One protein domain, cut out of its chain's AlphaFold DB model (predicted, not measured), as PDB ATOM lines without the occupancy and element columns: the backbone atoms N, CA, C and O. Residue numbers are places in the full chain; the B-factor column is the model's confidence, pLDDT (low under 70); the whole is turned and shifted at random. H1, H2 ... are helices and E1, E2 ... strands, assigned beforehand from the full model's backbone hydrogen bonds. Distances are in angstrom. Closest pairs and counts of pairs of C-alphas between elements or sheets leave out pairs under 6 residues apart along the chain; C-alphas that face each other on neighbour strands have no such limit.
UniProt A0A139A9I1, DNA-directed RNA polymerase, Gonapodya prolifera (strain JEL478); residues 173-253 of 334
ATOM      1  N   THR A 173     327.463 326.167 155.412       92.81
ATOM      2  CA  THR A 173     327.653 325.139 154.378       92.81
ATOM      3  C   THR A 173     328.103 323.813 154.974       92.81
ATOM      4  O   THR A 173     327.668 322.751 154.528       92.81
ATOM      5  N   LYS A 174     328.959 323.856 155.998       93.31
ATOM      6  CA  LYS A 174     329.552 322.664 156.605       93.31
ATOM      7  C   LYS A 174     329.757 322.853 158.098       93.31
ATOM      8  O   LYS A 174     329.968 323.961 158.576       93.31
ATOM      9  N   THR A 175     329.710 321.757 158.846       94.25
ATOM     10  CA  THR A 175     329.972 321.761 160.287       94.25
ATOM     11  C   THR A 175     330.900 320.621 160.675       94.25
ATOM     12  O   THR A 175     330.724 319.485 160.230       94.25
ATOM     13  N   HIS A 176     331.847 320.916 161.548       95.69
ATOM     14  CA  HIS A 176     332.814 320.012 162.139       95.69
ATOM     15  C   HIS A 176     332.561 319.915 163.640       95.69
ATOM     16  O   HIS A 176     332.121 320.870 164.267       95.69
ATOM     17  N   ILE A 177     332.817 318.753 164.230       94.38
ATOM     18  CA  ILE A 177     332.739 318.574 165.680       94.38
ATOM     19  C   ILE A 177     334.160 318.385 166.180       94.38
ATOM     20  O   ILE A 177     334.861 317.480 165.727       94.38
ATOM     21  N   VAL A 178     334.561 319.232 167.116       93.56
ATOM     22  CA  VAL A 178     335.899 319.262 167.698       93.56
ATOM     23  C   VAL A 178     335.791 319.026 169.197       93.56
ATOM     24  O   VAL A 178     334.880 319.514 169.864       93.56
ATOM     25  N   GLU A 179     336.700 318.227 169.743       93.56
ATOM     26  CA  GLU A 179     336.814 318.063 171.187       93.56
ATOM     27  C   GLU A 179     337.464 319.321 171.787       93.56
ATOM     28  O   GLU A 179     338.624 319.617 171.504       93.56
ATOM     29  N   ASP A 180     336.724 320.053 172.622       91.75
ATOM     30  CA  ASP A 180     337.219 321.240 173.322       91.75
ATOM     31  C   ASP A 180     337.466 320.906 174.793       91.75
ATOM     32  O   ASP A 180     336.568 320.520 175.546       91.75
ATOM     33  N   ASN A 181     338.717 321.034 175.208       91.81
ATOM     34  CA  ASN A 181     339.157 320.691 176.544       91.81
ATOM     35  C   ASN A 181     339.301 321.964 177.378       91.81
ATOM     36  O   ASN A 181     340.280 322.694 177.242       91.81
ATOM     37  N   GLN A 182     338.344 322.201 178.275       88.44
ATOM     38  CA  GLN A 182     338.309 323.404 179.104       88.44
ATOM     39  C   GLN A 182     338.759 323.100 180.533       88.44
ATOM     40  O   GLN A 182     338.385 322.076 181.106       88.44
ATOM     41  N   PHE A 183     339.543 323.999 181.123       92.25
ATOM     42  CA  PHE A 183     339.881 323.943 182.542       92.25
ATOM     43  C   PHE A 183     338.810 324.690 183.326       92.25
ATOM     44  O   PHE A 183     338.640 325.896 183.155       92.25
ATOM     45  N   ILE A 184     338.070 323.964 184.158       92.19
ATOM     46  CA  ILE A 184     337.035 324.525 185.021       92.19
ATOM     47  C   ILE A 184     337.522 324.396 186.456       92.19
ATOM     48  O   ILE A 184     338.031 323.351 186.856       92.19
ATOM     49  N   PHE A 185     337.384 325.474 187.217       93.75
ATOM     50  CA  PHE A 185     337.686 325.452 188.637       93.75
ATOM     51  C   PHE A 185     336.621 324.637 189.378       93.75
ATOM     52  O   PHE A 185     335.435 324.961 189.295       93.75
ATOM     53  N   ASP A 186     337.036 323.584 190.081       94.19
ATOM     54  CA  ASP A 186     336.154 322.813 190.950       94.19
ATOM     55  C   ASP A 186     336.295 323.318 192.387       94.19
ATOM     56  O   ASP A 186     337.347 323.217 193.021       94.19
ATOM     57  N   GLN A 187     335.200 323.868 192.906       92.88
ATOM     58  CA  GLN A 187     335.144 324.420 194.252       92.88
ATOM     59  C   GLN A 187     335.292 323.340 195.333       92.88
ATOM     60  O   GLN A 187     335.714 323.653 196.444       92.88
ATOM     61  N   SER A 188     334.977 322.078 195.022       94.31
ATOM     62  CA  SER A 188     335.067 320.970 195.977       94.31
ATOM     63  C   SER A 188     336.503 320.482 196.181       94.31
ATOM     64  O   SER A 188     336.918 320.259 197.317       94.31
ATOM     65  N   SER A 189     337.283 320.369 195.103       91.06
ATOM     66  CA  SER A 189     338.697 319.987 195.169       91.06
ATOM     67  C   SER A 189     339.640 321.179 195.350       91.06
ATOM     68  O   SER A 189     340.830 320.967 195.560       91.06
ATOM     69  N   ALA A 190     339.122 322.411 195.250       93.88
ATOM     70  CA  ALA A 190     339.896 323.651 195.201       93.88
ATOM     71  C   ALA A 190     341.008 323.622 194.131       93.88
ATOM     72  O   ALA A 190     342.079 324.198 194.322       93.88
ATOM     73  N   ASP A 191     340.751 322.947 193.006       95.25
ATOM     74  CA  ASP A 191     341.725 322.740 191.931       95.25
ATOM     75  C   ASP A 191     341.070 322.879 190.545       95.25
ATOM     76  O   ASP A 191     339.849 322.766 190.392       95.25
ATOM     77  N   PHE A 192     341.880 323.143 189.521       94.50
ATOM     78  CA  PHE A 192     341.426 323.230 188.136       94.50
ATOM     79  C   PHE A 192     341.338 321.840 187.515       94.50
ATOM     80  O   PHE A 192     342.345 321.189 187.237       94.50
ATOM     81  N   GLN A 193     340.120 321.408 187.208       94.31
ATOM     82  CA  GLN A 193     339.886 320.140 186.536       94.31
ATOM     83  C   GLN A 193     339.702 320.345 185.033       94.31
ATOM     84  O   GLN A 193     338.985 321.238 184.570       94.31
ATOM     85  N   LYS A 194     340.343 319.478 184.247       94.06
ATOM     86  CA  LYS A 194     340.157 319.427 182.797       94.06
ATOM     87  C   LYS A 194     338.830 318.735 182.493       94.06
ATOM     88  O   LYS A 194     338.684 317.536 182.720       94.06
ATOM     89  N   LYS A 195     337.873 319.475 181.943       92.19
ATOM     90  CA  LYS A 195     336.571 318.954 181.533       92.19
ATOM     91  C   LYS A 195     336.460 318.936 180.013       92.19
ATOM     92  O   LYS A 195     336.259 319.969 179.379       92.19
ATOM     93  N   THR A 196     336.498 317.738 179.447       92.88
ATOM     94  CA  THR A 196     336.304 317.508 178.014       92.88
ATOM     95  C   THR A 196     334.877 317.851 177.582       92.88
ATOM     96  O   THR A 196     333.893 317.397 178.176       92.88
ATOM     97  N   GLY A 197     334.746 318.703 176.574       90.50
ATOM     98  CA  GLY A 197     333.500 319.087 175.921       90.50
ATOM     99  C   GLY A 197     333.600 318.927 174.410       90.50
ATOM    100  O   GLY A 197     334.646 318.567 173.879       90.50
ATOM    101  N   TYR A 198     332.491 319.192 173.728       92.69
ATOM    102  CA  TYR A 198     332.467 319.248 172.273       92.69
ATOM    103  C   TYR A 198     332.106 320.661 171.834       92.69
ATOM    104  O   TYR A 198     331.157 321.261 172.355       92.69
ATOM    105  N   ALA A 199     332.885 321.168 170.890       92.50
ATOM    106  CA  ALA A 199     332.601 322.369 170.143       92.50
ATOM    107  C   ALA A 199     332.154 321.985 168.731       92.50
ATOM    108  O   ALA A 199     332.666 321.030 168.149       92.50
ATOM    109  N   ILE A 200     331.194 322.717 168.183       95.06
ATOM    110  CA  ILE A 200     330.882 322.638 166.757       95.06
ATOM    111  C   ILE A 200     331.604 323.802 166.079       95.06
ATOM    112  O   ILE A 200     331.483 324.943 166.515       95.06
ATOM    113  N   GLU A 201     332.371 323.514 165.040       94.56
ATOM    114  CA  GLU A 201     332.998 324.499 164.166       94.56
ATOM    115  C   GLU A 201     332.210 324.571 162.863       94.56
ATOM    116  O   GLU A 201     331.896 323.533 162.285       94.56
ATOM    117  N   THR A 202     331.840 325.760 162.402       95.50
ATOM    118  CA  THR A 202     331.050 325.912 161.169       95.50
ATOM    119  C   THR A 202     331.863 326.577 160.077       95.50
ATOM    120  O   THR A 202     332.674 327.438 160.376       95.50
ATOM    121  N   GLU A 203     331.601 326.199 158.832       94.38
ATOM    122  CA  GLU A 203     332.011 326.901 157.620       94.38
ATOM    123  C   GLU A 203     330.821 327.730 157.128       94.38
ATOM    124  O   GLU A 203     329.724 327.201 156.910       94.38
ATOM    125  N   GLY A 204     331.024 329.037 156.996       93.31
ATOM    126  CA  GLY A 204     329.949 329.992 156.739       93.31
ATOM    127  C   GLY A 204     329.371 330.585 158.024       93.31
ATOM    128  O   GLY A 204     329.708 330.168 159.136       93.31
ATOM    129  N   ILE A 205     328.538 331.622 157.871       93.19
ATOM    130  CA  ILE A 205     328.338 332.597 158.941       93.19
ATOM    131  C   ILE A 205     326.899 333.138 159.058       93.19
ATOM    132  O   ILE A 205     326.384 333.826 158.182       93.19
ATOM    133  N   ASP A 206     326.252 332.897 160.201       95.12
ATOM    134  CA  ASP A 206     324.971 333.513 160.602       95.12
ATOM    135  C   ASP A 206     324.803 333.424 162.126       95.12
ATOM    136  O   ASP A 206     324.110 332.546 162.649       95.12
ATOM    137  N   LEU A 207     325.493 334.314 162.843       95.50
ATOM    138  CA  LEU A 207     325.517 334.367 164.306       95.50
ATOM    139  C   LEU A 207     324.122 334.582 164.906       95.50
ATOM    140  O   LEU A 207     323.803 333.972 165.920       95.50
ATOM    141  N   ALA A 208     323.273 335.392 164.268       95.62
ATOM    142  CA  ALA A 208     321.940 335.694 164.783       95.62
ATOM    143  C   ALA A 208     321.050 334.443 164.835       95.62
ATOM    144  O   ALA A 208     320.494 334.130 165.887       95.62
ATOM    145  N   LYS A 209     320.948 333.692 163.727       94.69
ATOM    146  CA  LYS A 209     320.154 332.448 163.715       94.69
ATOM    147  C   LYS A 209     320.783 331.357 164.564       94.69
ATOM    148  O   LYS A 209     320.081 330.589 165.208       94.69
ATOM    149  N   THR A 210     322.104 331.310 164.564       94.00
ATOM    150  CA  THR A 210     322.891 330.376 165.362       94.00
ATOM    151  C   THR A 210     322.617 330.511 166.859       94.00
ATOM    152  O   THR A 210     322.391 329.513 167.538       94.00
ATOM    153  N   MET A 211     322.609 331.738 167.380       94.56
ATOM    154  CA  MET A 211     322.362 331.996 168.801       94.56
ATOM    155  C   MET A 211     320.910 331.735 169.214       94.56
ATOM    156  O   MET A 211     320.643 331.590 170.402       94.56
ATOM    157  N   ALA A 212     319.984 331.673 168.253       94.12
ATOM    158  CA  ALA A 212     318.573 331.393 168.495       94.12
ATOM    159  C   ALA A 212     318.255 329.890 168.623       94.12
ATOM    160  O   ALA A 212     317.094 329.529 168.784       94.12
ATOM    161  N   ILE A 213     319.251 329.004 168.523       92.12
ATOM    162  CA  ILE A 213     319.057 327.560 168.693       92.12
ATOM    163  C   ILE A 213     319.009 327.226 170.191       92.12
ATOM    164  O   ILE A 213     319.982 327.461 170.905       92.12
ATOM    165  N   ASP A 214     317.919 326.599 170.643       89.75
ATOM    166  CA  ASP A 214     317.643 326.323 172.066       89.75
ATOM    167  C   ASP A 214     318.731 325.512 172.790       89.75
ATOM    168  O   ASP A 214     318.978 325.697 173.980       89.75
ATOM    169  N   ASP A 215     319.392 324.601 172.076       89.25
ATOM    170  CA  ASP A 215     320.410 323.712 172.649       89.25
ATOM    171  C   ASP A 215     321.811 324.349 172.721       89.25
ATOM    172  O   ASP A 215     322.760 323.707 173.178       89.25
ATOM    173  N   ILE A 216     321.977 325.587 172.243       88.69
ATOM    174  CA  ILE A 216     323.277 326.259 172.178       88.69
ATOM    175  C   ILE A 216     323.426 327.244 173.336       88.69
ATOM    176  O   ILE A 216     322.595 328.122 173.567       88.69
ATOM    177  N   LEU A 217     324.549 327.143 174.051       90.44
ATOM    178  CA  LEU A 217     324.916 328.113 175.077       90.44
ATOM    179  C   LEU A 217     325.376 329.414 174.411       90.44
ATOM    180  O   LEU A 217     326.546 329.577 174.073       90.44
ATOM    181  N   TYR A 218     324.451 330.362 174.252       92.25
ATOM    182  CA  TYR A 218     324.689 331.649 173.586       92.25
ATOM    183  C   TYR A 218     325.884 332.444 174.152       92.25
ATOM    184  O   TYR A 218     326.509 333.209 173.425       92.25
ATOM    185  N   GLN A 219     326.232 332.252 175.429       90.69
ATOM    186  CA  GLN A 219     327.358 332.924 176.097       90.69
ATOM    187  C   GLN A 219     328.730 332.408 175.642       90.69
ATOM    188  O   GLN A 219     329.728 333.120 175.751       90.69
ATOM    189  N   GLU A 220     328.784 331.169 175.155       89.56
ATOM    190  CA  GLU A 220     330.015 330.518 174.706       89.56
ATOM    191  C   GLU A 220     330.195 330.596 173.184       89.56
ATOM    192  O   GLU A 220     331.229 330.164 172.672       89.56
ATOM    193  N   VAL A 221     329.221 331.146 172.452       93.50
ATOM    194  CA  VAL A 221     329.303 331.278 170.995       93.50
ATOM    195  C   VAL A 221     330.376 332.299 170.629       93.50
ATOM    196  O   VAL A 221     330.375 333.435 171.106       93.50
ATOM    197  N   ILE A 222     331.301 331.886 169.765       92.31
ATOM    198  CA  ILE A 222     332.371 332.741 169.250       92.31
ATOM    199  C   ILE A 222     332.205 332.860 167.740       92.31
ATOM    200  O   ILE A 222     331.924 331.877 167.061       92.31
ATOM    201  N   CYS A 223     332.402 334.071 167.229       94.19
ATOM    202  CA  CYS A 223     332.445 334.378 165.809       94.19
ATOM    203  C   CYS A 223     333.787 335.040 165.498       94.19
ATOM    204  O   CYS A 223     334.244 335.900 166.257       94.19
ATOM    205  N   ASP A 224     334.415 334.626 164.406       94.12
ATOM    206  CA  ASP A 224     335.678 335.175 163.912       94.12
ATOM    207  C   ASP A 224     335.502 336.393 162.987       94.12
ATOM    208  O   ASP A 224     336.457 337.124 162.734       94.12
ATOM    209  N   ASN A 225     334.279 336.678 162.534       95.62
ATOM    210  CA  ASN A 225     333.976 337.841 161.709       95.62
ATOM    211  C   ASN A 225     333.533 339.045 162.568       95.62
ATOM    212  O   ASN A 225     332.427 339.046 163.129       95.62
ATOM    213  N   PRO A 226     334.338 340.120 162.637       96.19
ATOM    214  CA  PRO A 226     334.031 341.269 163.479       96.19
ATOM    215  C   PRO A 226     332.806 342.060 163.004       96.19
ATOM    216  O   PRO A 226     332.106 342.617 163.842       96.19
ATOM    217  N   LEU A 227     332.501 342.074 161.700       96.75
ATOM    218  CA  LEU A 227     331.345 342.796 161.154       96.75
ATOM    219  C   LEU A 227     330.027 342.150 161.591       96.75
ATOM    220  O   LEU A 227     329.054 342.835 161.901       96.75
ATOM    221  N   GLN A 228     329.976 340.819 161.626       95.94
ATOM    222  CA  GLN A 228     328.783 340.136 162.111       95.94
ATOM    223  C   GLN A 228     328.658 340.234 163.635       95.94
ATOM    224  O   GLN A 228     327.556 340.453 164.140       95.94
ATOM    225  N   ALA A 229     329.777 340.136 164.358       96.38
ATOM    226  CA  ALA A 229     329.804 340.346 165.802       96.38
ATOM    227  C   ALA A 229     329.313 341.755 166.181       96.38
ATOM    228  O   ALA A 229     328.506 341.887 167.098       96.38
ATOM    229  N   GLU A 230     329.725 342.790 165.443       97.69
ATOM    230  CA  GLU A 230     329.250 344.167 165.624       97.69
ATOM    231  C   GLU A 230     327.732 344.266 165.436       97.69
ATOM    232  O   GLU A 230     327.033 344.787 166.303       97.69
ATOM    233  N   ARG A 231     327.214 343.721 164.330       97.62
ATOM    234  CA  ARG A 231     325.790 343.814 163.973       97.62
ATOM    235  C   ARG A 231     324.863 343.104 164.958       97.62
ATOM    236  O   ARG A 231     323.730 343.541 165.123       97.62
ATOM    237  N   VAL A 232     325.313 342.005 165.568       97.25
ATOM    238  CA  VAL A 232     324.480 341.176 166.459       97.25
ATOM    239  C   VAL A 232     324.707 341.504 167.936       97.25
ATOM    240  O   VAL A 232     323.746 341.557 168.699       97.25
ATOM    241  N   LEU A 233     325.959 341.717 168.354       96.75
ATOM    242  CA  LEU A 233     326.349 341.845 169.766       96.75
ATOM    243  C   LEU A 233     326.887 343.236 170.140       96.75
ATOM    244  O   LEU A 233     327.008 343.541 171.326       96.75
ATOM    245  N   GLY A 234     327.197 344.085 169.158       97.56
ATOM    246  CA  GLY A 234     327.663 345.457 169.357       97.56
ATOM    247  C   GLY A 234     329.180 345.649 169.256       97.56
ATOM    248  O   GLY A 234     329.973 344.711 169.133       97.56
ATOM    249  N   ILE A 235     329.589 346.920 169.319       98.06
ATOM    250  CA  ILE A 235     330.952 347.364 168.990       98.06
ATOM    251  C   ILE A 235     332.039 346.804 169.922       98.06
ATOM    252  O   ILE A 235     333.136 346.478 169.468       98.06
ATOM    253  N   GLU A 236     331.749 346.615 171.214       98.25
ATOM    254  CA  GLU A 236     332.741 346.078 172.162       98.25
ATOM    255  C   GLU A 236     333.085 344.613 171.887       98.25
ATOM    256  O   GLU A 236     334.239 344.197 172.042       98.25
ATOM    257  N   VAL A 237     332.108 343.825 171.431       96.75
ATOM    258  CA  VAL A 237     332.361 342.438 171.039       96.75
ATOM    259  C   VAL A 237     333.170 342.402 169.749       96.75
ATOM    260  O   VAL A 237     334.149 341.664 169.687       96.75
ATOM    261  N   ALA A 238     332.861 343.264 168.776       97.88
ATOM    262  CA  ALA A 238     333.649 343.392 167.550       97.88
ATOM    263  C   ALA A 238     335.114 343.759 167.837       97.88
ATOM    264  O   ALA A 238     336.030 343.103 167.334       97.88
ATOM    265  N   ARG A 239     335.356 344.735 168.724       98.00
ATOM    266  CA  ARG A 239     336.708 345.108 169.174       98.00
ATOM    267  C   ARG A 239     337.447 343.914 169.778       98.00
ATOM    268  O   ARG A 239     338.613 343.676 169.458       98.00
ATOM    269  N   LYS A 240     336.777 343.138 170.635       96.81
ATOM    270  CA  LYS A 240     337.342 341.922 171.236       96.81
ATOM    271  C   LYS A 240     337.635 340.844 170.188       96.81
ATOM    272  O   LYS A 240     338.693 340.219 170.269       96.81
ATOM    273  N   THR A 241     336.750 340.646 169.212       97.00
ATOM    274  CA  THR A 241     336.946 339.709 168.096       97.00
ATOM    275  C   THR A 241     338.193 340.071 167.296       97.00
ATOM    276  O   THR A 241     339.072 339.226 167.158       97.00
ATOM    277  N   ILE A 242     338.359 341.339 166.897       97.44
ATOM    278  CA  ILE A 242     339.557 341.812 166.174       97.44
ATOM    279  C   ILE A 242     340.834 341.503 166.963       97.44
ATOM    280  O   ILE A 242     341.777 340.922 166.431       97.44
ATOM    281  N   ILE A 243     340.864 341.847 168.256       97.31
ATOM    282  CA  ILE A 243     342.031 341.592 169.115       97.31
ATOM    283  C   ILE A 243     342.339 340.091 169.200       97.31
ATOM    284  O   ILE A 243     343.508 339.698 169.199       97.31
ATOM    285  N   ASN A 244     341.314 339.246 169.302       95.25
ATOM    286  CA  ASN A 244     341.491 337.799 169.384       95.25
ATOM    287  C   ASN A 244     342.022 337.212 168.073       95.25
ATOM    288  O   ASN A 244     342.957 336.411 168.127       95.25
ATOM    289  N   GLU A 245     341.495 337.632 166.924       94.81
ATOM    290  CA  GLU A 245     341.969 337.171 165.615       94.81
ATOM    291  C   GLU A 245     343.408 337.618 165.342       94.81
ATOM    292  O   GLU A 245     344.255 336.795 164.989       94.81
ATOM    293  N   LEU A 246     343.753 338.876 165.636       94.69
ATOM    294  CA  LEU A 246     345.134 339.360 165.513       94.69
ATOM    295  C   LEU A 246     346.101 338.568 166.402       94.69
ATOM    296  O   LEU A 246     347.194 338.204 165.969       94.69
ATOM    297  N   LYS A 247     345.693 338.238 167.635       93.81
ATOM    298  CA  LYS A 247     346.488 337.379 168.524       93.81
ATOM    299  C   LYS A 247     346.647 335.964 167.974       93.81
ATOM    300  O   LYS A 247     347.716 335.384 168.154       93.81
ATOM    301  N   LYS A 248     345.616 335.389 167.348       91.19
ATOM    302  CA  LYS A 248     345.713 334.067 166.708       91.19
ATOM    303  C   LYS A 248     346.730 334.100 165.568       91.19
ATOM    304  O   LYS A 248     347.635 333.272 165.567       91.19
ATOM    305  N   VAL A 249     346.655 335.093 164.679       92.19
ATOM    306  CA  VAL A 249     347.606 335.260 163.563       92.19
ATOM    307  C   VAL A 249     349.035 335.465 164.069       92.19
ATOM    308  O   VAL A 249     349.953 334.791 163.605       92.19
ATOM    309  N   ALA A 250     349.231 336.325 165.072       91.19
ATOM    310  CA  ALA A 250     350.552 336.575 165.650       91.19
ATOM    311  C   ALA A 250     351.169 335.312 166.274       91.19
ATOM    312  O   ALA A 250     352.359 335.059 166.107       91.19
ATOM    313  N   LYS A 251     350.361 334.487 166.955       88.06
ATOM    314  CA  LYS A 251     350.818 333.202 167.509       88.06
ATOM    315  C   LYS A 251     351.246 332.223 166.421       88.06
ATOM    316  O   LYS A 251     352.244 331.536 166.600       88.06
ATOM    317  N   VAL A 252     350.506 332.164 165.314       86.88
ATOM    318  CA  VAL A 252     350.847 331.299 164.175       86.88
ATOM    319  C   VAL A 252     352.142 331.775 163.510       86.88
ATOM    320  O   VAL A 252     353.030 330.965 163.264       86.88
ATOM    321  N   GLY A 253     352.298 333.086 163.299       71.94
ATOM    322  CA  GLY A 253     353.513 333.672 162.720       71.94
ATOM    323  C   GLY A 253     354.757 333.545 163.610       71.94
ATOM    324  O   GLY A 253     355.862 333.380 163.104       71.94
TER     325      GLY A 253
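What this domain is: This is residues 173 to 253 of the 334 residues of the protein "DNA-directed RNA polymerase" of Gonapodya prolifera (strain JEL478) (UniProt A0A139A9I1). A long, narrow hairpin of two strands, E1 and E2, makes the longest axis, and three helices gather beside the half of it where E1 begins and E2 ends; its tip, residues 187 to 190, lies far from them. The short H1 packs on H2, H2 folds back into the long H3, and H3 runs out as an arm of which residues 246 to 253 stick out. The printed part has 81 residues, with two named strands and three named helices in the order E1, E2, H1, H2, H3; the two-stranded sheet is antiparallel and the class is mixed, helices and strands. The whole is loose, with a radius of gyration of the C-alphas of 15.0 A and spans of 42 by 34 by 24 A.

Where its parts are: E1, residues 173 to 186, begins at C-alpha 173 (327.653, 325.139, 154.378) and is 37.6 A long from first to last C-alpha. E2, residues 191 to 204, is 37.8 A long, bends by 50 degrees at residue 196 and ends at C-alpha 204 (329.949, 329.992, 156.739). H1 is residues 207 to 211, 6.0 A long, and H2 is residues 226 to 233, 9.9 A long. H3, residues 235 to 253, is 27.1 A long and ends at C-alpha 253 (353.513, 333.672, 162.720).

How they stand to each other: E1 and E2 form an antiparallel hairpin, with 165 degrees between their directions. N 176 and O 201 are within hydrogen-bond range at 2.7 A, and so are N 193 and O 184 at 2.9 A. The C-alphas of Asp 180 and Gly 197 face each other at 5.0 A. E1 is apart from H1, H2 and H3, and E2 is apart from H2 and H3. H1 touches H2, the closest C-alphas being those of Ala 208 and Val 232, 6.3 A apart. H2 and H3 form a helical hairpin and run opposite ways at a steep tilt of 35.2 degrees, only just past shallow. H3 touches H2 with residues 235 to 242 alone, and the closest C-alphas, those of Pro 226 and Ala 238, are 4.6 A apart. H1 and H3 are apart. In H1, H2 and H3 every O i to N i+4 pair is within hydrogen-bond range.

The domain as a whole: The two C-alphas farthest apart, those of Thr 173 and Ala 190, are 42.6 A from each other. The printed part has no cut. The link from H1 to H2, residues 212 to 225, is long, and its residues 212 to 217 stand free; the other links are tight. The mean pLDDT of the printed part is 93.6, and no printed residue is under 70.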